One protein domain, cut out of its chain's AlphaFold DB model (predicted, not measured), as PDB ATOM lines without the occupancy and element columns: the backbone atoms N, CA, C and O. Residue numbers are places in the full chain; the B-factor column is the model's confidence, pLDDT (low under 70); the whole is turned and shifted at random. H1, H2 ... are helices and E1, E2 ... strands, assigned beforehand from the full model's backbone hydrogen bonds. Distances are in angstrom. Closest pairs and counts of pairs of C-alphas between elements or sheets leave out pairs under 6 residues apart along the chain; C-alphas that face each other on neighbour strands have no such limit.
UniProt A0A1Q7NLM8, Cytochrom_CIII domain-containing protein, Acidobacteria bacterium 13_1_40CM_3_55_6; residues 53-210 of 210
ATOM      1  N   ASP A  53     -36.985  16.332   9.634       86.56
ATOM      2  CA  ASP A  53     -36.732  17.726   9.252       86.56
ATOM      3  C   ASP A  53     -36.223  17.866   7.810       86.56
ATOM      4  O   ASP A  53     -36.297  18.945   7.221       86.56
ATOM      5  N   LYS A  54     -35.728  16.771   7.229       90.88
ATOM      6  CA  LYS A  54     -35.236  16.706   5.854       90.88
ATOM      7  C   LYS A  54     -36.099  15.791   4.990       90.88
ATOM      8  O   LYS A  54     -36.634  14.798   5.495       90.88
ATOM      9  N   PRO A  55     -36.185  16.070   3.677       92.50
ATOM     10  CA  PRO A  55     -36.733  15.114   2.739       92.50
ATOM     11  C   PRO A  55     -35.932  13.810   2.758       92.50
ATOM     12  O   PRO A  55     -34.725  13.820   3.010       92.50
ATOM     13  N   PHE A  56     -36.590  12.694   2.465       90.50
ATOM     14  CA  PHE A  56     -35.933  11.395   2.356       90.50
ATOM     15  C   PHE A  56     -36.208  10.736   1.018       90.50
ATOM     16  O   PHE A  56     -37.283  10.853   0.426       90.50
ATOM     17  N   ILE A  57     -35.190  10.034   0.548       89.81
ATOM     18  CA  ILE A  57     -35.230   9.199  -0.635       89.81
ATOM     19  C   ILE A  57     -35.780   7.851  -0.172       89.81
ATOM     20  O   ILE A  57     -35.223   7.204   0.723       89.81
ATOM     21  N   LEU A  58     -36.925   7.464  -0.735       88.38
ATOM     22  CA  LEU A  58     -37.518   6.156  -0.480       88.38
ATOM     23  C   LEU A  58     -36.583   5.053  -0.990       88.38
ATOM     24  O   LEU A  58     -35.790   5.270  -1.904       88.38
ATOM     25  N   SER A  59     -36.659   3.875  -0.372       81.44
ATOM     26  CA  SER A  59     -35.765   2.756  -0.675       81.44
ATOM     27  C   SER A  59     -35.809   2.318  -2.153       81.44
ATOM     28  O   SER A  59     -36.707   2.657  -2.923       81.44
ATOM     29  N   LYS A  60     -34.794   1.547  -2.569       78.81
ATOM     30  CA  LYS A  60     -34.599   1.099  -3.960       78.81
ATOM     31  C   LYS A  60     -35.544  -0.040  -4.334       78.81
ATOM     32  O   LYS A  60     -35.130  -1.194  -4.399       78.81
ATOM     33  N   ASP A  61     -36.801   0.292  -4.582       75.94
ATOM     34  CA  ASP A  61     -37.852  -0.729  -4.679       75.94
ATOM     35  C   ASP A  61     -38.275  -1.057  -6.116       75.94
ATOM     36  O   ASP A  61     -38.962  -2.045  -6.349       75.94
ATOM     37  N   SER A  62     -37.778  -0.308  -7.110       81.69
ATOM     38  CA  SER A  62     -38.085  -0.596  -8.512       81.69
ATOM     39  C   SER A  62     -37.400  -1.878  -9.001       81.69
ATOM     40  O   SER A  62     -36.202  -1.901  -9.311       81.69
ATOM     41  N   ALA A  63     -38.195  -2.941  -9.125       77.69
ATOM     42  CA  ALA A  63     -37.821  -4.188  -9.793       77.69
ATOM     43  C   ALA A  63     -37.991  -4.126 -11.326       77.69
ATOM     44  O   ALA A  63     -37.690  -5.095 -12.024       77.69
ATOM     45  N   ASP A  64     -38.466  -2.999 -11.863       83.75
ATOM     46  CA  ASP A  64     -38.653  -2.819 -13.300       83.75
ATOM     47  C   ASP A  64     -37.279  -2.753 -14.012       83.75
ATOM     48  O   ASP A  64     -36.355  -2.070 -13.549       83.75
ATOM     49  N   PRO A  65     -37.097  -3.460 -15.142       86.44
ATOM     50  CA  PRO A  65     -35.836  -3.438 -15.882       86.44
ATOM     51  C   PRO A  65     -35.502  -2.063 -16.488       86.44
ATOM     52  O   PRO A  65     -34.331  -1.775 -16.720       86.44
ATOM     53  N   LYS A  66     -36.501  -1.210 -16.734       91.62
ATOM     54  CA  LYS A  66     -36.378   0.133 -17.324       91.62
ATOM     55  C   LYS A  66     -36.234   1.238 -16.278       91.62
ATOM     56  O   LYS A  66     -35.703   2.301 -16.600       91.62
ATOM     57  N   TRP A  67     -36.721   1.032 -15.058       91.44
ATOM     58  CA  TRP A  67     -36.755   2.070 -14.023       91.44
ATOM     59  C   TRP A  67     -35.855   1.719 -12.843       91.44
ATOM     60  O   TRP A  67     -35.738   0.565 -12.449       91.44
ATOM     61  N   GLY A  68     -35.156   2.715 -12.311       87.44
ATOM     62  CA  GLY A  68     -34.233   2.582 -11.193       87.44
ATOM     63  C   GLY A  68     -34.754   3.200  -9.910       87.44
ATOM     64  O   GLY A  68     -35.954   3.251  -9.654       87.44
ATOM     65  N   GLU A  69     -33.822   3.630  -9.069       85.06
ATOM     66  CA  GLU A  69     -34.127   4.292  -7.805       85.06
ATOM     67  C   GLU A  69     -34.982   5.552  -8.006       85.06
ATOM     68  O   GLU A  69     -35.057   6.127  -9.099       85.06
ATOM     69  N   MET A  70     -35.660   5.965  -6.941       87.88
ATOM     70  CA  MET A  70     -36.352   7.243  -6.919       87.88
ATOM     71  C   MET A  70     -35.362   8.377  -7.220       87.88
ATOM     72  O   MET A  70     -34.232   8.393  -6.732       87.88
ATOM     73  N   LYS A  71     -35.785   9.335  -8.036       88.81
ATOM     74  CA  LYS A  71     -35.011  10.535  -8.329       88.81
ATOM     75  C   LYS A  71     -34.795  11.338  -7.041       88.81
ATOM     76  O   LYS A  71     -35.772  11.556  -6.319       88.81
ATOM     77  N   PRO A  72     -33.579  11.834  -6.761       86.38
ATOM     78  CA  PRO A  72     -33.321  12.644  -5.570       86.38
ATOM     79  C   PRO A  72     -34.224  13.881  -5.454       86.38
ATOM     80  O   PRO A  72     -34.663  14.223  -4.360       86.38
ATOM     81  N   GLU A  73     -34.560  14.529  -6.571       87.00
ATOM     82  CA  GLU A  73     -35.462  15.688  -6.601       87.00
ATOM     83  C   GLU A  73     -36.922  15.349  -6.279       87.00
ATOM     84  O   GLU A  73     -37.711  16.250  -5.994       87.00
ATOM     85  N   MET A  74     -37.275  14.062  -6.288       89.88
ATOM     86  CA  MET A  74     -38.586  13.566  -5.882       89.88
ATOM     87  C   MET A  74     -38.605  13.084  -4.425       89.88
ATOM     88  O   MET A  74     -39.603  12.507  -4.003       89.88
ATOM     89  N   ALA A  75     -37.543  13.328  -3.642       91.31
ATOM     90  CA  ALA A  75     -37.492  12.974  -2.223       91.31
ATOM     91  C   ALA A  75     -38.745  13.449  -1.465       91.31
ATOM     92  O   ALA A  75     -39.212  14.583  -1.622       91.31
ATOM     93  N   PHE A  76     -39.288  12.574  -0.622       92.19
ATOM     94  CA  PHE A  76     -40.515  12.846   0.112       92.19
ATOM     95  C   PHE A  76     -40.252  13.817   1.263       92.19
ATOM     96  O   PHE A  76     -39.393  13.579   2.110       92.19
ATOM     97  N   ASP A  77     -41.038  14.891   1.319       92.25
ATOM     98  CA  ASP A  77     -40.946  15.961   2.311       92.25
ATOM     99  C   ASP A  77     -42.201  15.957   3.198       92.25
ATOM    100  O   ASP A  77     -43.296  16.287   2.729       92.25
ATOM    101  N   HIS A  78     -42.055  15.575   4.474       92.06
ATOM    102  CA  HIS A  78     -43.181  15.536   5.413       92.06
ATOM    103  C   HIS A  78     -43.837  16.905   5.579       92.06
ATOM    104  O   HIS A  78     -45.063  16.986   5.564       92.06
ATOM    105  N   SER A  79     -43.032  17.964   5.713       88.50
ATOM    106  CA  SER A  79     -43.510  19.321   5.981       88.50
ATOM    107  C   SER A  79     -44.408  19.813   4.853       88.50
ATOM    108  O   SER A  79     -45.478  20.364   5.109       88.50
ATOM    109  N   LYS A  80     -44.041  19.546   3.594       89.06
ATOM    110  CA  LYS A  80     -44.911  19.864   2.449       89.06
ATOM    111  C   LYS A  80     -46.223  19.085   2.491       89.06
ATOM    112  O   LYS A  80     -47.279  19.680   2.312       89.06
ATOM    113  N   HIS A  81     -46.175  17.782   2.765       90.19
ATOM    114  CA  HIS A  81     -47.363  16.923   2.711       90.19
ATOM    115  C   HIS A  81     -48.324  17.093   3.895       90.19
ATOM    116  O   HIS A  81     -49.489  16.703   3.778       90.19
ATOM    117  N   ASN A  82     -47.878  17.674   5.017       87.31
ATOM    118  CA  ASN A  82     -48.742  17.923   6.170       87.31
ATOM    119  C   ASN A  82     -49.101  19.392   6.417       87.31
ATOM    120  O   ASN A  82     -50.137  19.617   7.032       87.31
ATOM    121  N   THR A  83     -48.339  20.379   5.926       82.88
ATOM    122  CA  THR A  83     -48.650  21.806   6.167       82.88
ATOM    123  C   THR A  83     -49.123  22.586   4.940       82.88
ATOM    124  O   THR A  83     -49.906  23.523   5.099       82.88
ATOM    125  N   ASP A  84     -48.712  22.222   3.721       87.31
ATOM    126  CA  ASP A  84     -49.155  22.926   2.511       87.31
ATOM    127  C   ASP A  84     -50.473  22.339   2.008       87.31
ATOM    128  O   ASP A  84     -50.501  21.238   1.462       87.31
ATOM    129  N   ALA A  85     -51.553  23.118   2.131       84.44
ATOM    130  CA  ALA A  85     -52.898  22.753   1.690       84.44
ATOM    131  C   ALA A  85     -52.949  22.221   0.243       84.44
ATOM    132  O   ALA A  85     -53.777  21.366  -0.055       84.44
ATOM    133  N   LYS A  86     -52.053  22.641  -0.661       84.31
ATOM    134  CA  LYS A  86     -52.014  22.107  -2.037       84.31
ATOM    135  C   LYS A  86     -51.688  20.612  -2.094       84.31
ATOM    136  O   LYS A  86     -52.170  19.919  -2.990       84.31
ATOM    137  N   HIS A  87     -50.902  20.126  -1.139       83.25
ATOM    138  CA  HIS A  87     -50.434  18.745  -1.052       83.25
ATOM    139  C   HIS A  87     -51.315  17.872  -0.145       83.25
ATOM    140  O   HIS A  87     -51.049  16.678  -0.006       83.25
ATOM    141  N   THR A  88     -52.369  18.431   0.458       83.00
ATOM    142  CA  THR A  88     -53.261  17.680   1.351       83.00
ATOM    143  C   THR A  88     -54.389  16.998   0.591       83.00
ATOM    144  O   THR A  88     -54.659  17.298  -0.576       83.00
ATOM    145  N   ILE A  89     -55.060  16.042   1.238       79.88
ATOM    146  CA  ILE A  89     -56.081  15.190   0.607       79.88
ATOM    147  C   ILE A  89     -57.319  15.968   0.138       79.88
ATOM    148  O   ILE A  89     -57.905  15.648  -0.898       79.88
ATOM    149  N   ASP A  90     -57.695  17.027   0.848       84.88
ATOM    150  CA  ASP A  90     -58.883  17.836   0.566       84.88
ATOM    151  C   ASP A  90     -58.553  19.211  -0.040       84.88
ATOM    152  O   ASP A  90     -59.465  19.932  -0.450       84.88
ATOM    153  N   GLY A  91     -57.268  19.566  -0.133       86.00
ATOM    154  CA  GLY A  91     -56.818  20.847  -0.667       86.00
ATOM    155  C   GLY A  91     -56.970  22.019   0.307       86.00
ATOM    156  O   GLY A  91     -56.854  23.170  -0.117       86.00
ATOM    157  N   LYS A  92     -57.338  21.761   1.569       86.12
ATOM    158  CA  LYS A  92     -57.803  22.788   2.517       86.12
ATOM    159  C   LYS A  92     -57.252  22.600   3.919       86.12
ATOM    160  O   LYS A  92     -56.857  23.580   4.546       86.12
ATOM    161  N   THR A  93     -57.264  21.373   4.427       85.50
ATOM    162  CA  THR A  93     -56.870  21.061   5.799       85.50
ATOM    163  C   THR A  93     -55.513  20.370   5.825       85.50
ATOM    164  O   THR A  93     -55.262  19.518   4.970       85.50
ATOM    165  N   PRO A  94     -54.628  20.722   6.781       84.69
ATOM    166  CA  PRO A  94     -53.397  19.987   7.053       84.69
ATOM    167  C   PRO A  94     -53.636  18.477   7.126       84.69
ATOM    168  O   PRO A  94     -54.533  18.011   7.833       84.69
ATOM    169  N   THR A  95     -52.829  17.699   6.408       85.56
ATOM    170  CA  THR A  95     -52.945  16.237   6.421       85.56
ATOM    171  C   THR A  95     -52.547  15.708   7.796       85.56
ATOM    172  O   THR A  95     -51.391  15.821   8.202       85.56
ATOM    173  N   ALA A  96     -53.483  15.081   8.510       88.06
ATOM    174  CA  ALA A  96     -53.163  14.333   9.723       88.06
ATOM    175  C   ALA A  96     -52.203  13.170   9.410       88.06
ATOM    176  O   ALA A  96     -52.348  12.489   8.392       88.06
ATOM    177  N   CYS A  97     -51.246  12.882  10.295       90.31
ATOM    178  CA  CYS A  97     -50.224  11.871  10.019       90.31
ATOM    179  C   CYS A  97     -50.836  10.470   9.846       90.31
ATOM    180  O   CYS A  97     -50.285   9.663   9.097       90.31
ATOM    181  N   VAL A  98     -51.999  10.202  10.461       87.75
ATOM    182  CA  VAL A  98     -52.760   8.946  10.290       87.75
ATOM    183  C   VAL A  98     -53.136   8.643   8.841       87.75
ATOM    184  O   VAL A  98     -53.379   7.486   8.510       87.75
ATOM    185  N   TYR A  99     -53.183   9.645   7.956       87.19
ATOM    186  CA  TYR A  99     -53.478   9.386   6.552       87.19
ATOM    187  C   TYR A  99     -52.387   8.546   5.897       87.19
ATOM    188  O   TYR A  99     -52.728   7.706   5.068       87.19
ATOM    189  N   CYS A 100     -51.119   8.727   6.269       90.44
ATOM    190  CA  CYS A 100     -50.004   7.907   5.788       90.44
ATOM    191  C   CYS A 100     -49.649   6.804   6.790       90.44
ATOM    192  O   CYS A 100     -49.592   5.632   6.420       90.44
ATOM    193  N   HIS A 101     -49.507   7.151   8.068       90.50
ATOM    194  CA  HIS A 101     -49.264   6.211   9.160       90.50
ATOM    195  C   HIS A 101     -50.578   5.581   9.633       90.50
ATOM    196  O   HIS A 101     -51.031   5.778  10.757       90.50
ATOM    197  N   HIS A 102     -51.225   4.823   8.753       85.06
ATOM    198  CA  HIS A 102     -52.580   4.321   8.983       85.06
ATOM    199  C   HIS A 102     -52.691   3.294  10.125       85.06
ATOM    200  O   HIS A 102     -53.792   2.965  10.549       85.06
ATOM    201  N   THR A 103     -51.592   2.748  10.645       83.00
ATOM    202  CA  THR A 103     -51.615   1.909  11.858       83.00
ATOM    203  C   THR A 103     -51.567   2.731  13.148       83.00
ATOM    204  O   THR A 103     -51.723   2.180  14.227       83.00
ATOM    205  N   GLU A 104     -51.374   4.047  13.046       86.69
ATOM    206  CA  GLU A 104     -51.281   4.988  14.171       86.69
ATOM    207  C   GLU A 104     -52.618   5.699  14.450       86.69
ATOM    208  O   GLU A 104     -52.662   6.751  15.077       86.69
ATOM    209  N   GLN A 105     -53.733   5.174  13.945       83.81
ATOM    210  CA  GLN A 105     -55.065   5.758  14.132       83.81
ATOM    211  C   GLN A 105     -55.794   5.120  15.326       83.81
ATOM    212  O   GLN A 105     -55.637   3.918  15.524       83.81
ATOM    213  N   PRO A 106     -56.609   5.848  16.108       84.12
ATOM    214  CA  PRO A 106     -57.310   5.266  17.249       84.12
ATOM    215  C   PRO A 106     -58.211   4.089  16.904       84.12
ATOM    216  O   PRO A 106     -58.803   4.035  15.823       84.12
ATOM    217  N   MET A 107     -58.355   3.170  17.858       76.06
ATOM    218  CA  MET A 107     -59.330   2.087  17.768       76.06
ATOM    219  C   MET A 107     -60.696   2.503  18.340       76.06
ATOM    220  O   MET A 107     -60.740   3.174  19.369       76.06
ATOM    221  N   PRO A 108     -61.813   2.047  17.741       69.94
ATOM    222  CA  PRO A 108     -61.882   1.315  16.480       69.94
ATOM    223  C   PRO A 108     -61.631   2.243  15.288       69.94
ATOM    224  O   PRO A 108     -62.157   3.352  15.225       69.94
ATOM    225  N   VAL A 109     -60.889   1.755  14.293       67.75
ATOM    226  CA  VAL A 109     -60.764   2.475  13.026       67.75
ATOM    227  C   VAL A 109     -62.133   2.553  12.363       67.75
ATOM    228  O   VAL A 109     -62.720   1.518  12.029       67.75
ATOM    229  N   ALA A 110     -62.633   3.767  12.131       62.38
ATOM    230  CA  ALA A 110     -63.896   3.977  11.434       62.38
ATOM    231  C   ALA A 110     -63.890   3.255  10.073       62.38
ATOM    232  O   ALA A 110     -63.064   3.525   9.202       62.38
ATOM    233  N   GLY A 111     -64.799   2.292   9.905       56.91
ATOM    234  CA  GLY A 111     -64.929   1.499   8.679       56.91
ATOM    235  C   GLY A 111     -63.857   0.421   8.458       56.91
ATOM    236  O   GLY A 111     -63.914  -0.258   7.434       56.91
ATOM    237  N   GLN A 112     -62.904   0.221   9.381       64.44
ATOM    238  CA  GLN A 112     -61.873  -0.826   9.267       64.44
ATOM    239  C   GLN A 112     -61.628  -1.586  10.588       64.44
ATOM    240  O   GLN A 112     -60.493  -1.666  11.061       64.44
ATOM    241  N   PRO A 113     -62.662  -2.216  11.179       57.66
ATOM    242  CA  PRO A 113     -62.561  -2.906  12.475       57.66
ATOM    243  C   PRO A 113     -61.621  -4.128  12.466       57.66
ATOM    244  O   PRO A 113     -61.286  -4.665  13.517       57.66
ATOM    245  N   TYR A 114     -61.192  -4.582  11.285       61.12
ATOM    246  CA  TYR A 114     -60.234  -5.675  11.105       61.12
ATOM    247  C   TYR A 114     -58.769  -5.242  11.284       61.12
ATOM    248  O   TYR A 114     -57.887  -6.100  11.344       61.12
ATOM    249  N   LEU A 115     -58.484  -3.939  11.363       62.50
ATOM    250  CA  LEU A 115     -57.159  -3.455  11.738       62.50
ATOM    251  C   LEU A 115     -56.977  -3.678  13.242       62.50
ATOM    252  O   LEU A 115     -57.537  -2.966  14.060       62.50
ATOM    253  N   LYS A 116     -56.228  -4.721  13.612       57.78
ATOM    254  CA  LYS A 116     -56.092  -5.186  15.007       57.78
ATOM    255  C   LYS A 116     -54.966  -4.516  15.800       57.78
ATOM    256  O   LYS A 116     -54.712  -4.916  16.931       57.78
ATOM    257  N   LYS A 117     -54.239  -3.571  15.202       63.19
ATOM    258  CA  LYS A 117     -53.026  -2.992  15.786       63.19
ATOM    259  C   LYS A 117     -53.081  -1.474  15.701       63.19
ATOM    260  O   LYS A 117     -52.826  -0.913  14.640       63.19
ATOM    261  N   SER A 118     -53.431  -0.851  16.818       72.31
ATOM    262  CA  SER A 118     -53.115   0.539  17.121       72.31
ATOM    263  C   SER A 118     -53.163   0.734  18.630       72.31
ATOM    264  O   SER A 118     -54.035   0.188  19.305       72.31
ATOM    265  N   GLU A 119     -52.207   1.501  19.139       73.44
ATOM    266  CA  GLU A 119     -52.073   1.843  20.556       73.44
ATOM    267  C   GLU A 119     -52.507   3.292  20.833       73.44
ATOM    268  O   GLU A 119     -52.483   3.744  21.977       73.44
ATOM    269  N   ARG A 120     -52.916   4.038  19.795       84.38
ATOM    270  CA  ARG A 120     -53.279   5.450  19.938       84.38
ATOM    271  C   ARG A 120     -54.692   5.609  20.484       84.38
ATOM    272  O   ARG A 120     -55.628   4.952  20.038       84.38
ATOM    273  N   THR A 121     -54.850   6.542  21.412       84.69
ATOM    274  CA  THR A 121     -56.152   6.958  21.955       84.69
ATOM    275  C   THR A 121     -56.727   8.174  21.231       84.69
ATOM    276  O   THR A 121     -57.920   8.437  21.322       84.69
ATOM    277  N   GLU A 122     -55.891   8.904  20.488       86.62
ATOM    278  CA  GLU A 122     -56.242  10.126  19.760       86.62
ATOM    279  C   GLU A 122     -55.671  10.109  18.338       86.62
ATOM    280  O   GLU A 122     -54.673   9.440  18.057       86.62
ATOM    281  N   VAL A 123     -56.323  10.828  17.420       88.31
ATOM    282  CA  VAL A 123     -55.880  10.919  16.024       88.31
ATOM    283  C   VAL A 123     -54.505  11.580  15.974       88.31
ATOM    284  O   VAL A 123     -54.330  12.697  16.458       88.31
ATOM    285  N   LEU A 124     -53.533  10.903  15.358       89.38
ATOM    286  CA  LEU A 124     -52.190  11.439  15.173       89.38
ATOM    287  C   LEU A 124     -52.199  12.630  14.199       89.38
ATOM    288  O   LEU A 124     -52.312  12.467  12.981       89.38
ATOM    289  N   THR A 125     -52.038  13.821  14.764       88.38
ATOM    290  CA  THR A 125     -51.730  15.092  14.094       88.38
ATOM    291  C   THR A 125     -50.326  15.557  14.497       88.38
ATOM    292  O   THR A 125     -49.720  14.971  15.398       88.38
ATOM    293  N   THR A 126     -49.810  16.625  13.885       86.69
ATOM    294  CA  THR A 126     -48.539  17.244  14.311       86.69
ATOM    295  C   THR A 126     -48.588  17.658  15.787       86.69
ATOM    296  O   THR A 126     -47.726  17.259  16.566       86.69
ATOM    297  N   ASP A 127     -49.661  18.333  16.207       87.88
ATOM    298  CA  ASP A 127     -49.859  18.740  17.605       87.88
ATOM    299  C   ASP A 127     -49.912  17.543  18.566       87.88
ATOM    300  O   ASP A 127     -49.407  17.612  19.688       87.88
ATOM    301  N   GLN A 128     -50.545  16.439  18.153       89.88
ATOM    302  CA  GLN A 128     -50.638  15.228  18.971       89.88
ATOM    303  C   GLN A 128     -49.276  14.535  19.093       89.88
ATOM    304  O   GLN A 128     -48.912  14.094  20.188       89.88
ATOM    305  N   LEU A 129     -48.504  14.470  18.002       90.56
ATOM    306  CA  LEU A 129     -47.140  13.947  18.022       90.56
ATOM    307  C   LEU A 129     -46.277  14.756  18.991       90.56
ATOM    308  O   LEU A 129     -45.579  14.179  19.827       90.56
ATOM    309  N   ASP A 130     -46.383  16.083  18.937       89.12
ATOM    310  CA  ASP A 130     -45.601  16.965  19.792       89.12
ATOM    311  C   ASP A 130     -45.942  16.852  21.273       89.12
ATOM    312  O   ASP A 130     -45.041  16.934  22.108       89.12
ATOM    313  N   LYS A 131     -47.211  16.612  21.606       90.12
ATOM    314  CA  LYS A 131     -47.653  16.424  22.993       90.12
ATOM    315  C   LYS A 131     -47.331  15.035  23.533       90.12
ATOM    316  O   LYS A 131     -46.859  14.915  24.657       90.12
ATOM    317  N   SER A 132     -47.615  13.989  22.758       87.31
ATOM    318  CA  SER A 132     -47.502  12.607  23.239       87.31
ATOM    319  C   SER A 132     -46.074  12.081  23.227       87.31
ATOM    320  O   SER A 132     -45.736  11.239  24.057       87.31
ATOM    321  N   LYS A 133     -45.260  12.522  22.255       83.69
ATOM    322  CA  LYS A 133     -43.926  11.976  21.954       83.69
ATOM    323  C   LYS A 133     -43.902  10.443  21.821       83.69
ATOM    324  O   LYS A 133     -42.838   9.830  21.888       83.69
ATOM    325  N   GLN A 134     -45.060   9.815  21.599       89.75
ATOM    326  CA  GLN A 134     -45.155   8.391  21.306       89.75
ATOM    327  C   GLN A 134     -44.565   8.136  19.912       89.75
ATOM    328  O   GLN A 134     -45.047   8.753  18.950       89.75
ATOM    329  N   PRO A 135     -43.561   7.248  19.778       91.38
ATOM    330  CA  PRO A 135     -42.926   6.977  18.497       91.38
ATOM    331  C   PRO A 135     -43.929   6.564  17.419       91.38
ATOM    332  O   PRO A 135     -44.797   5.725  17.640       91.38
ATOM    333  N   VAL A 136     -43.783   7.160  16.242       91.69
ATOM    334  CA  VAL A 136     -44.520   6.834  15.024       91.69
ATOM    335  C   VAL A 136     -43.704   5.818  14.243       91.69
ATOM    336  O   VAL A 136     -42.514   6.033  14.000       91.69
ATOM    337  N   ASN A 137     -44.327   4.717  13.838       90.00
ATOM    338  CA  ASN A 137     -43.652   3.680  13.068       90.00
ATOM    339  C   ASN A 137     -43.502   4.070  11.591       90.00
ATOM    340  O   ASN A 137     -44.428   4.607  10.977       90.00
ATOM    341  N   SER A 138     -42.346   3.766  11.002       89.38
ATOM    342  CA  SER A 138     -42.125   3.893   9.564       89.38
ATOM    343  C   SER A 138     -42.819   2.756   8.810       89.38
ATOM    344  O   SER A 138     -43.114   1.699   9.378       89.38
ATOM    345  N   CYS A 139     -43.037   2.937   7.503       88.88
ATOM    346  CA  CYS A 139     -43.641   1.905   6.657       88.88
ATOM    347  C   CYS A 139     -42.880   0.577   6.775       88.88
ATOM    348  O   CYS A 139     -43.498  -0.479   6.857       88.88
ATOM    349  N   ARG A 140     -41.543   0.641   6.854       85.44
ATOM    350  CA  ARG A 140     -40.630  -0.511   6.852       85.44
ATOM    351  C   ARG A 140     -40.736  -1.407   8.085       85.44
ATOM    352  O   ARG A 140     -40.311  -2.552   8.004       85.44
ATOM    353  N   LYS A 141     -41.378  -0.951   9.167       85.19
ATOM    354  CA  LYS A 141     -41.685  -1.809  10.323       85.19
ATOM    355  C   LYS A 141     -42.695  -2.916   9.991       85.19
ATOM    356  O   LYS A 141     -42.802  -3.900  10.719       85.19
ATOM    357  N   CYS A 142     -43.486  -2.745   8.930       83.19
ATOM    358  CA  CYS A 142     -44.504  -3.715   8.509       83.19
ATOM    359  C   CYS A 142     -44.465  -4.037   7.009       83.19
ATOM    360  O   CYS A 142     -44.860  -5.131   6.616       83.19
ATOM    361  N   HIS A 143     -44.012  -3.094   6.185       86.69
ATOM    362  CA  HIS A 143     -43.925  -3.201   4.737       86.69
ATOM    363  C   HIS A 143     -42.478  -3.422   4.313       86.69
ATOM    364  O   HIS A 143     -41.713  -2.468   4.196       86.69
ATOM    365  N   PHE A 144     -42.092  -4.674   4.111       84.62
ATOM    366  CA  PHE A 144     -40.699  -5.057   3.869       84.62
ATOM    367  C   PHE A 144     -40.315  -4.917   2.399       84.62
ATOM    368  O   PHE A 144     -41.171  -4.859   1.522       84.62
ATOM    369  N   GLN A 145     -39.020  -4.888   2.102       84.94
ATOM    370  CA  GLN A 145     -38.583  -5.018   0.713       84.94
ATOM    371  C   GLN A 145     -38.831  -6.429   0.206       84.94
ATOM    372  O   GLN A 145     -38.634  -7.378   0.958       84.94
ATOM    373  N   GLU A 146     -39.177  -6.571  -1.075       82.69
ATOM    374  CA  GLU A 146     -39.349  -7.890  -1.709       82.69
ATOM    375  C   GLU A 146     -38.069  -8.739  -1.601       82.69
ATOM    376  O   GLU A 146     -38.137  -9.952  -1.471       82.69
ATOM    377  N   ALA A 147     -36.896  -8.096  -1.596       79.56
ATOM    378  CA  ALA A 147     -35.604  -8.756  -1.420       79.56
ATOM    379  C   ALA A 147     -35.252  -9.091   0.046       79.56
ATOM    380  O   ALA A 147     -34.149  -9.577   0.301       79.56
ATOM    381  N   SER A 148     -36.127  -8.786   1.010       80.00
ATOM    382  CA  SER A 148     -35.916  -9.154   2.417       80.00
ATOM    383  C   SER A 148     -36.151 -10.651   2.594       80.00
ATOM    384  O   SER A 148     -37.079 -11.209   2.013       80.00
ATOM    385  N   GLU A 149     -35.327 -11.298   3.413       80.19
ATOM    386  CA  GLU A 149     -35.527 -12.705   3.755       80.19
ATOM    387  C   GLU A 149     -36.795 -12.869   4.602       80.19
ATOM    388  O   GLU A 149     -36.986 -12.173   5.601       80.19
ATOM    389  N   GLU A 150     -37.673 -13.787   4.194       81.38
ATOM    390  CA  GLU A 150     -38.867 -14.119   4.967       81.38
ATOM    391  C   GLU A 150     -38.465 -14.893   6.227       81.38
ATOM    392  O   GLU A 150     -37.804 -15.929   6.154       81.38
ATOM    393  N   THR A 151     -38.907 -14.430   7.394       79.12
ATOM    394  CA  THR A 151     -38.695 -15.129   8.667       79.12
ATOM    395  C   THR A 151     -40.013 -15.302   9.423       79.12
ATOM    396  O   THR A 151     -41.076 -14.831   9.009       79.12
ATOM    397  N   ALA A 152     -39.972 -16.000  10.562       74.38
ATOM    398  CA  ALA A 152     -41.134 -16.111  11.442       74.38
ATOM    399  C   ALA A 152     -41.582 -14.741  11.995       74.38
ATOM    400  O   ALA A 152     -42.781 -14.522  12.177       74.38
ATOM    401  N   GLU A 153     -40.628 -13.834  12.222       66.94
ATOM    402  CA  GLU A 153     -40.848 -12.480  12.743       66.94
ATOM    403  C   GLU A 153     -41.079 -11.455  11.621       66.94
ATOM    404  O   GLU A 153     -41.827 -10.496  11.807       66.94
ATOM    405  N   PHE A 154     -40.496 -11.695  10.440       68.19
ATOM    406  CA  PHE A 154     -40.445 -10.749   9.327       68.19
ATOM    407  C   PHE A 154     -41.176 -11.275   8.073       68.19
ATOM    408  O   PHE A 154     -40.690 -12.181   7.396       68.19
ATOM    409  N   PRO A 155     -42.374 -10.734   7.775       66.12
ATOM    410  CA  PRO A 155     -43.155 -11.028   6.570       66.12
ATOM    411  C   PRO A 155     -42.579 -10.359   5.291       66.12
ATOM    412  O   PRO A 155     -41.675  -9.538   5.382       66.12
ATOM    413  N   PRO A 156     -43.115 -10.666   4.089       66.88
ATOM    414  CA  PRO A 156     -44.256  -9.885   3.605       66.88
ATOM    415  C   PRO A 156     -45.474 -10.776   3.290       66.88
ATOM    416  O   PRO A 156     -45.889 -10.951   2.152       66.88
ATOM    417  N   LYS A 157     -46.106 -11.329   4.328       73.00
ATOM    418  CA  LYS A 157     -47.457 -11.903   4.301       73.00
ATOM    419  C   LYS A 157     -48.499 -10.815   4.033       73.00
ATOM    420  O   LYS A 157     -48.346  -9.691   4.495       73.00
ATOM    421  N   GLY A 158     -49.564 -11.166   3.318       75.88
ATOM    422  CA  GLY A 158     -50.695 -10.277   3.053       75.88
ATOM    423  C   GLY A 158     -51.749 -10.233   4.156       75.88
ATOM    424  O   GLY A 158     -51.777 -11.073   5.054       75.88
ATOM    425  N   VAL A 159     -52.658  -9.266   4.048       74.62
ATOM    426  CA  VAL A 159     -53.898  -9.181   4.823       74.62
ATOM    427  C   VAL A 159     -55.023  -9.836   4.029       74.62
ATOM    428  O   VAL A 159     -55.305  -9.449   2.894       74.62
ATOM    429  N   THR A 160     -55.705 -10.795   4.651       77.00
ATOM    430  CA  THR A 160     -56.997 -11.291   4.168       77.00
ATOM    431  C   THR A 160     -58.100 -10.447   4.790       77.00
ATOM    432  O   THR A 160     -58.185 -10.337   6.014       77.00
ATOM    433  N   TYR A 161     -58.944  -9.848   3.955       75.44
ATOM    434  CA  TYR A 161     -60.077  -9.056   4.423       75.44
ATOM    435  C   TYR A 161     -61.312  -9.941   4.643       75.44
ATOM    436  O   TYR A 161     -61.483 -10.931   3.926       75.44
ATOM    437  N   PRO A 162     -62.190  -9.596   5.606       80.00
ATOM    438  CA  PRO A 162     -63.499 -10.231   5.723       80.00
ATOM    439  C   PRO A 162     -64.299 -10.087   4.421       80.00
ATOM    440  O   PRO A 162     -64.217  -9.055   3.745       80.00
ATOM    441  N   LYS A 163     -65.085 -11.112   4.068       80.38
ATOM    442  CA  LYS A 163     -65.828 -11.179   2.796       80.38
ATOM    443  C   LYS A 163     -66.799 -10.005   2.637       80.38
ATOM    444  O   LYS A 163     -67.002  -9.515   1.530       80.38
ATOM    445  N   GLU A 164     -67.348  -9.529   3.748       81.31
ATOM    446  CA  GLU A 164     -68.320  -8.439   3.844       81.31
ATOM    447  C   GLU A 164     -67.732  -7.095   3.393       81.31
ATOM    448  O   GLU A 164     -68.469  -6.202   2.986       81.31
ATOM    449  N   VAL A 165     -66.402  -6.953   3.431       74.75
ATOM    450  CA  VAL A 165     -65.694  -5.739   3.000       74.75
ATOM    451  C   VAL A 165     -65.521  -5.706   1.472       74.75
ATOM    452  O   VAL A 165     -65.165  -4.668   0.920       74.75
ATOM    453  N   GLY A 166     -65.757  -6.823   0.770       78.56
ATOM    454  CA  GLY A 166     -65.662  -6.901  -0.694       78.56
ATOM    455  C   GLY A 166     -64.260  -6.630  -1.257       78.56
ATOM    456  O   GLY A 166     -64.120  -6.363  -2.447       78.56
ATOM    457  N   LYS A 167     -63.219  -6.673  -0.413       76.69
ATOM    458  CA  LYS A 167     -61.824  -6.434  -0.800       76.69
ATOM    459  C   LYS A 167     -61.095  -7.751  -1.018       76.69
ATOM    460  O   LYS A 167     -61.127  -8.633  -0.162       76.69
ATOM    461  N   SER A 168     -60.385  -7.855  -2.135       80.12
ATOM    462  CA  SER A 168     -59.430  -8.940  -2.369       80.12
ATOM    463  C   SER A 168     -58.292  -8.898  -1.339       80.12
ATOM    464  O   SER A 168     -57.964  -7.808  -0.862       80.12
ATOM    465  N   PRO A 169     -57.662 -10.042  -1.003       80.00
ATOM    466  CA  PRO A 169     -56.462 -10.062  -0.170       80.00
ATOM    467  C   PRO A 169     -55.409  -9.073  -0.677       80.00
ATOM    468  O   PRO A 169     -55.245  -8.911  -1.885       80.00
ATOM    469  N   SER A 170     -54.675  -8.434   0.233       76.31
ATOM    470  CA  SER A 170     -53.755  -7.338  -0.118       76.31
ATOM    471  C   SER A 170     -52.532  -7.759  -0.942       76.31
ATOM    472  O   SER A 170     -51.745  -6.899  -1.318       76.31
ATOM    473  N   GLY A 171     -52.307  -9.059  -1.150       80.44
ATOM    474  CA  GLY A 171     -51.016  -9.570  -1.618       80.44
ATOM    475  C   GLY A 171     -49.899  -9.306  -0.603       80.44
ATOM    476  O   GLY A 171     -50.171  -8.948   0.545       80.44
ATOM    477  N   LYS A 172     -48.640  -9.500  -1.012       83.25
ATOM    478  CA  LYS A 172     -47.475  -9.266  -0.149       83.25
ATOM    479  C   LYS A 172     -47.435  -7.809   0.329       83.25
ATOM    480  O   LYS A 172     -47.528  -6.884  -0.480       83.25
ATOM    481  N   LEU A 173     -47.280  -7.607   1.638       84.69
ATOM    482  CA  LEU A 173     -47.114  -6.281   2.239       84.69
ATOM    483  C   LEU A 173     -45.684  -5.783   2.019       84.69
ATOM    484  O   LEU A 173     -44.883  -5.746   2.948       84.69
ATOM    485  N   THR A 174     -45.353  -5.428   0.784       87.94
ATOM    486  CA  THR A 174     -44.058  -4.826   0.470       87.94
ATOM    487  C   THR A 174     -44.099  -3.310   0.607       87.94
ATOM    488  O   THR A 174     -45.172  -2.699   0.546       87.94
ATOM    489  N   ASN A 175     -42.938  -2.684   0.794       89.00
ATOM    490  CA  ASN A 175     -42.810  -1.230   0.703       89.00
ATOM    491  C   ASN A 175     -43.089  -0.720  -0.715       89.00
ATOM    492  O   ASN A 175     -43.760   0.297  -0.839       89.00
ATOM    493  N   ASP A 176     -42.681  -1.461  -1.751       88.44
ATOM    494  CA  ASP A 176     -43.028  -1.168  -3.147       88.44
ATOM    495  C   ASP A 176     -44.546  -0.991  -3.326       88.44
ATOM    496  O   ASP A 176     -45.019   0.074  -3.725       88.44
ATOM    497  N   ASN A 177     -45.328  -1.993  -2.908       88.19
ATOM    498  CA  ASN A 177     -46.786  -1.942  -2.993       88.19
ATOM    499  C   ASN A 177     -47.366  -0.803  -2.144       88.19
ATOM    500  O   ASN A 177     -48.312  -0.136  -2.572       88.19
ATOM    501  N   ALA A 178     -46.817  -0.577  -0.946       89.56
ATOM    502  CA  ALA A 178     -47.275   0.475  -0.045       89.56
ATOM    503  C   ALA A 178     -47.063   1.871  -0.642       89.56
ATOM    504  O   ALA A 178     -47.992   2.678  -0.636       89.56
ATOM    505  N   TYR A 179     -45.875   2.150  -1.184       91.50
ATOM    506  CA  TYR A 179     -45.552   3.430  -1.807       91.50
ATOM    507  C   TYR A 179     -46.372   3.639  -3.074       91.50
ATOM    508  O   TYR A 179     -47.048   4.658  -3.193       91.50
ATOM    509  N   HIS A 180     -46.392   2.667  -3.985       91.12
ATOM    510  CA  HIS A 180     -47.124   2.809  -5.238       91.12
ATOM    511  C   HIS A 180     -48.620   2.969  -5.008       91.12
ATOM    512  O   HIS A 180     -49.215   3.882  -5.562       91.12
ATOM    513  N   THR A 181     -49.227   2.174  -4.128       88.94
ATOM    514  CA  THR A 181     -50.657   2.330  -3.834       88.94
ATOM    515  C   THR A 181     -50.913   3.672  -3.154       88.94
ATOM    516  O   THR A 181     -51.738   4.460  -3.608       88.94
ATOM    517  N   LYS A 182     -50.180   3.991  -2.078       91.12
ATOM    518  CA  LYS A 182     -50.514   5.154  -1.256       91.12
ATOM    519  C   LYS A 182     -50.200   6.487  -1.932       91.12
ATOM    520  O   LYS A 182     -51.024   7.401  -1.867       91.12
ATOM    521  N   CYS A 183     -49.027   6.603  -2.548       92.56
ATOM    522  CA  CYS A 183     -48.601   7.829  -3.212       92.56
ATOM    523  C   CYS A 183     -49.463   8.082  -4.452       92.56
ATOM    524  O   CYS A 183     -50.028   9.167  -4.584       92.56
ATOM    525  N   ILE A 184     -49.634   7.073  -5.318       93.25
ATOM    526  CA  ILE A 184     -50.376   7.233  -6.575       93.25
ATOM    527  C   ILE A 184     -51.855   7.508  -6.297       93.25
ATOM    528  O   ILE A 184     -52.406   8.432  -6.892       93.25
ATOM    529  N   ASP A 185     -52.497   6.802  -5.359       91.50
ATOM    530  CA  ASP A 185     -53.908   7.058  -5.029       91.50
ATOM    531  C   ASP A 185     -54.123   8.488  -4.521       91.50
ATOM    532  O   ASP A 185     -55.077   9.162  -4.926       91.50
ATOM    533  N   CYS A 186     -53.223   8.986  -3.666       92.50
ATOM    534  CA  CYS A 186     -53.313  10.348  -3.145       92.50
ATOM    535  C   CYS A 186     -53.065  11.392  -4.242       92.50
ATOM    536  O   CYS A 186     -53.807  12.371  -4.338       92.50
ATOM    537  N   HIS A 187     -52.069  11.177  -5.101       93.88
ATOM    538  CA  HIS A 187     -51.773  12.064  -6.226       93.88
ATOM    539  C   HIS A 187     -52.922  12.094  -7.243       93.88
ATOM    540  O   HIS A 187     -53.339  13.171  -7.670       93.88
ATOM    541  N   ASN A 188     -53.513  10.935  -7.552       93.12
ATOM    542  CA  ASN A 188     -54.705  10.818  -8.391       93.12
ATOM    543  C   ASN A 188     -55.888  11.592  -7.803       93.12
ATOM    544  O   ASN A 188     -56.555  12.341  -8.518       93.12
ATOM    545  N   ALA A 189     -56.151  11.434  -6.503       91.19
ATOM    546  CA  ALA A 189     -57.226  12.154  -5.827       91.19
ATOM    547  C   ALA A 189     -56.993  13.672  -5.843       91.19
ATOM    548  O   ALA A 189     -57.923  14.428  -6.133       91.19
ATOM    549  N   ALA A 190     -55.757  14.116  -5.599       92.00
ATOM    550  CA  ALA A 190     -55.387  15.525  -5.637       92.00
ATOM    551  C   ALA A 190     -55.585  16.130  -7.036       92.00
ATOM    552  O   ALA A 190     -56.231  17.166  -7.161       92.00
ATOM    553  N   MET A 191     -55.120  15.457  -8.091       92.50
ATOM    554  CA  MET A 191     -55.285  15.931  -9.472       92.50
ATOM    555  C   MET A 191     -56.732  15.865  -9.967       92.50
ATOM    556  O   MET A 191     -57.154  16.693 -10.771       92.50
ATOM    557  N   LYS A 192     -57.528  14.913  -9.469       92.75
ATOM    558  CA  LYS A 192     -58.973  14.883  -9.733       92.75
ATOM    559  C   LYS A 192     -59.691  16.058  -9.066       92.75
ATOM    560  O   LYS A 192     -60.640  16.590  -9.636       92.75
ATOM    561  N   ARG A 193     -59.268  16.432  -7.855       92.88
ATOM    562  CA  ARG A 193     -59.802  17.583  -7.116       92.88
ATOM    563  C   ARG A 193     -59.413  18.901  -7.785       92.88
ATOM    564  O   ARG A 193     -60.254  19.786  -7.896       92.88
ATOM    565  N   ASP A 194     -58.156  19.031  -8.194       92.00
ATOM    566  CA  ASP A 194     -57.608  20.225  -8.830       92.00
ATOM    567  C   ASP A 194     -56.724  19.831 -10.029       92.00
ATOM    568  O   ASP A 194     -55.559  19.458  -9.846       92.00
ATOM    569  N   PRO A 195     -57.249  19.944 -11.264       91.31
ATOM    570  CA  PRO A 195     -56.520  19.598 -12.484       91.31
ATOM    571  C   PRO A 195     -55.296  20.477 -12.774       91.31
ATOM    572  O   PRO A 195     -54.538  20.173 -13.695       91.31
ATOM    573  N   THR A 196     -55.102  21.581 -12.044       92.31
ATOM    574  CA  THR A 196     -53.916  22.437 -12.194       92.31
ATOM    575  C   THR A 196     -52.696  21.883 -11.455       92.31
ATOM    576  O   THR A 196     -51.564  22.289 -11.741       92.31
ATOM    577  N   LEU A 197     -52.906  20.933 -10.538       91.06
ATOM    578  CA  LEU A 197     -51.836  20.246  -9.826       91.06
ATOM    579  C   LEU A 197     -51.084  19.290 -10.754       91.06
ATOM    580  O   LEU A 197     -51.651  18.652 -11.638       91.06
ATOM    581  N   LYS A 198     -49.778  19.172 -10.511       90.19
ATOM    582  CA  LYS A 198     -48.866  18.297 -11.258       90.19
ATOM    583  C   LYS A 198     -48.208  17.305 -10.310       90.19
ATOM    584  O   LYS A 198     -46.999  17.348 -10.097       90.19
ATOM    585  N   ALA A 199     -49.030  16.478  -9.674       91.75
ATOM    586  CA  ALA A 199     -48.529  15.428  -8.802       91.75
ATOM    587  C   ALA A 199     -47.910  14.301  -9.656       91.75
ATOM    588  O   ALA A 199     -48.448  13.992 -10.719       91.75
ATOM    589  N   PRO A 200     -46.788  13.691  -9.239       92.31
ATOM    590  CA  PRO A 200     -46.140  12.649 -10.030       92.31
ATOM    591  C   PRO A 200     -46.967  11.356 -10.007       92.31
ATOM    592  O   PRO A 200     -47.341  10.875  -8.937       92.31
ATOM    593  N   GLN A 201     -47.261  10.784 -11.174       91.88
ATOM    594  CA  GLN A 201     -48.149   9.614 -11.305       91.88
ATOM    595  C   GLN A 201     -47.520   8.490 -12.127       91.88
ATOM    596  O   GLN A 201     -47.806   7.316 -11.895       91.88
ATOM    597  N   ALA A 202     -46.677   8.836 -13.098       92.31
ATOM    598  CA  ALA A 202     -45.997   7.869 -13.936       92.31
ATOM    599  C   ALA A 202     -44.671   7.433 -13.306       92.31
ATOM    600  O   ALA A 202     -44.012   8.191 -12.593       92.31
ATOM    601  N   CYS A 203     -44.212   6.231 -13.663       92.12
ATOM    602  CA  CYS A 203     -42.915   5.711 -13.220       92.12
ATOM    603  C   CYS A 203     -41.785   6.709 -13.523       92.12
ATOM    604  O   CYS A 203     -40.918   6.944 -12.691       92.12
ATOM    605  N   ALA A 204     -41.842   7.334 -14.705       93.06
ATOM    606  CA  ALA A 204     -40.867   8.310 -15.178       93.06
ATOM    607  C   ALA A 204     -40.863   9.615 -14.384       93.06
ATOM    608  O   ALA A 204     -39.886  10.355 -14.475       93.06
ATOM    609  N   ASP A 205     -41.934   9.924 -13.655       93.25
ATOM    610  CA  ASP A 205     -41.989  11.119 -12.825       93.25
ATOM    611  C   ASP A 205     -41.113  10.893 -11.592       93.25
ATOM    612  O   ASP A 205     -40.227  11.701 -11.324       93.25
ATOM    613  N   CYS A 206     -41.270   9.739 -10.933       92.06
ATOM    614  CA  CYS A 206     -40.594   9.402  -9.679       92.06
ATOM    615  C   CYS A 206     -39.221   8.743  -9.838       92.06
ATOM    616  O   CYS A 206     -38.353   8.993  -9.010       92.06
ATOM    617  N   HIS A 207     -39.009   7.897 -10.847       92.00
ATOM    618  CA  HIS A 207     -37.833   7.026 -10.946       92.00
ATOM    619  C   HIS A 207     -36.837   7.487 -12.006       92.00
ATOM    620  O   HIS A 207     -37.210   7.997 -13.067       92.00
ATOM    621  N   VAL A 208     -35.550   7.262 -11.738       90.94
ATOM    622  CA  VAL A 208     -34.511   7.394 -12.764       90.94
ATOM    623  C   VAL A 208     -34.724   6.327 -13.836       90.94
ATOM    624  O   VAL A 208     -35.100   5.193 -13.539       90.94
ATOM    625  N   LYS A 209     -34.498   6.672 -15.101       91.31
ATOM    626  CA  LYS A 209     -34.500   5.686 -16.186       91.31
ATOM    627  C   LYS A 209     -33.161   4.937 -16.178       91.31
ATOM    628  O   LYS A 209     -32.125   5.594 -16.098       91.31
ATOM    629  N   LYS A 210     -33.203   3.606 -16.235       85.12
ATOM    630  CA  LYS A 210     -32.034   2.733 -16.420       85.12
ATOM    631  C   LYS A 210     -31.614   2.685 -17.889       85.12
ATOM    632  O   LYS A 210     -32.503   2.795 -18.770       85.12
TER     633      LYS A 210
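AT A GLANCE: This is residues 53 to 210 of the 210 residues of the protein "Cytochrom_CIII domain-containing protein" of Acidobacteria bacterium 13_1_40CM_3_55_6 (UniProt A0A1Q7NLM8). There is little regular structure: one long helix, H3, stands amid loops, with the small sheet of E1 and E2 and short H4 on one side and H2 far off on the other. The printed part has 158 residues, and the named elements, in the order E1, H1, H2, H3, H4, E2, hold only 43 of the 158; the class is mostly helix, and the two strands are antiparallel. The whole is compact, radius of gyration of the C-alphas 16.6 A, spans 42 by 40 by 33 A.

IN THESE COORDINATES: Find C-alpha 67 at (-36.755, 2.070, -14.023); E1 runs from there to 70. H1 is residues 78 to 83, H2 126 to 132. From C-alpha 175 at (-42.810, -1.230, 0.703) H3 runs 26.5 A to 193. H4 is 203 to 206, E2 207 to 209.

HOW THE PARTS SIT: Look at neighbours E1 and E2: N 68 and O 208, 2.8 A apart, are within hydrogen-bond range. The closest C-alphas of E1 and H4 are Met 70 and Cys 206, 5.5 A. No helix touches another. Every O i to N i+4 pair is within range in H1, H2 and H3; H4 is too short for one.

THE WHOLE: The C-alphas farthest apart, Ala 152 and Thr 196, are 47.0 A apart. The printed part has no cut. H1 to H2 and H2 to H3 are long links. Residues 108 to 117 and 153 to 156 have pLDDT under 70.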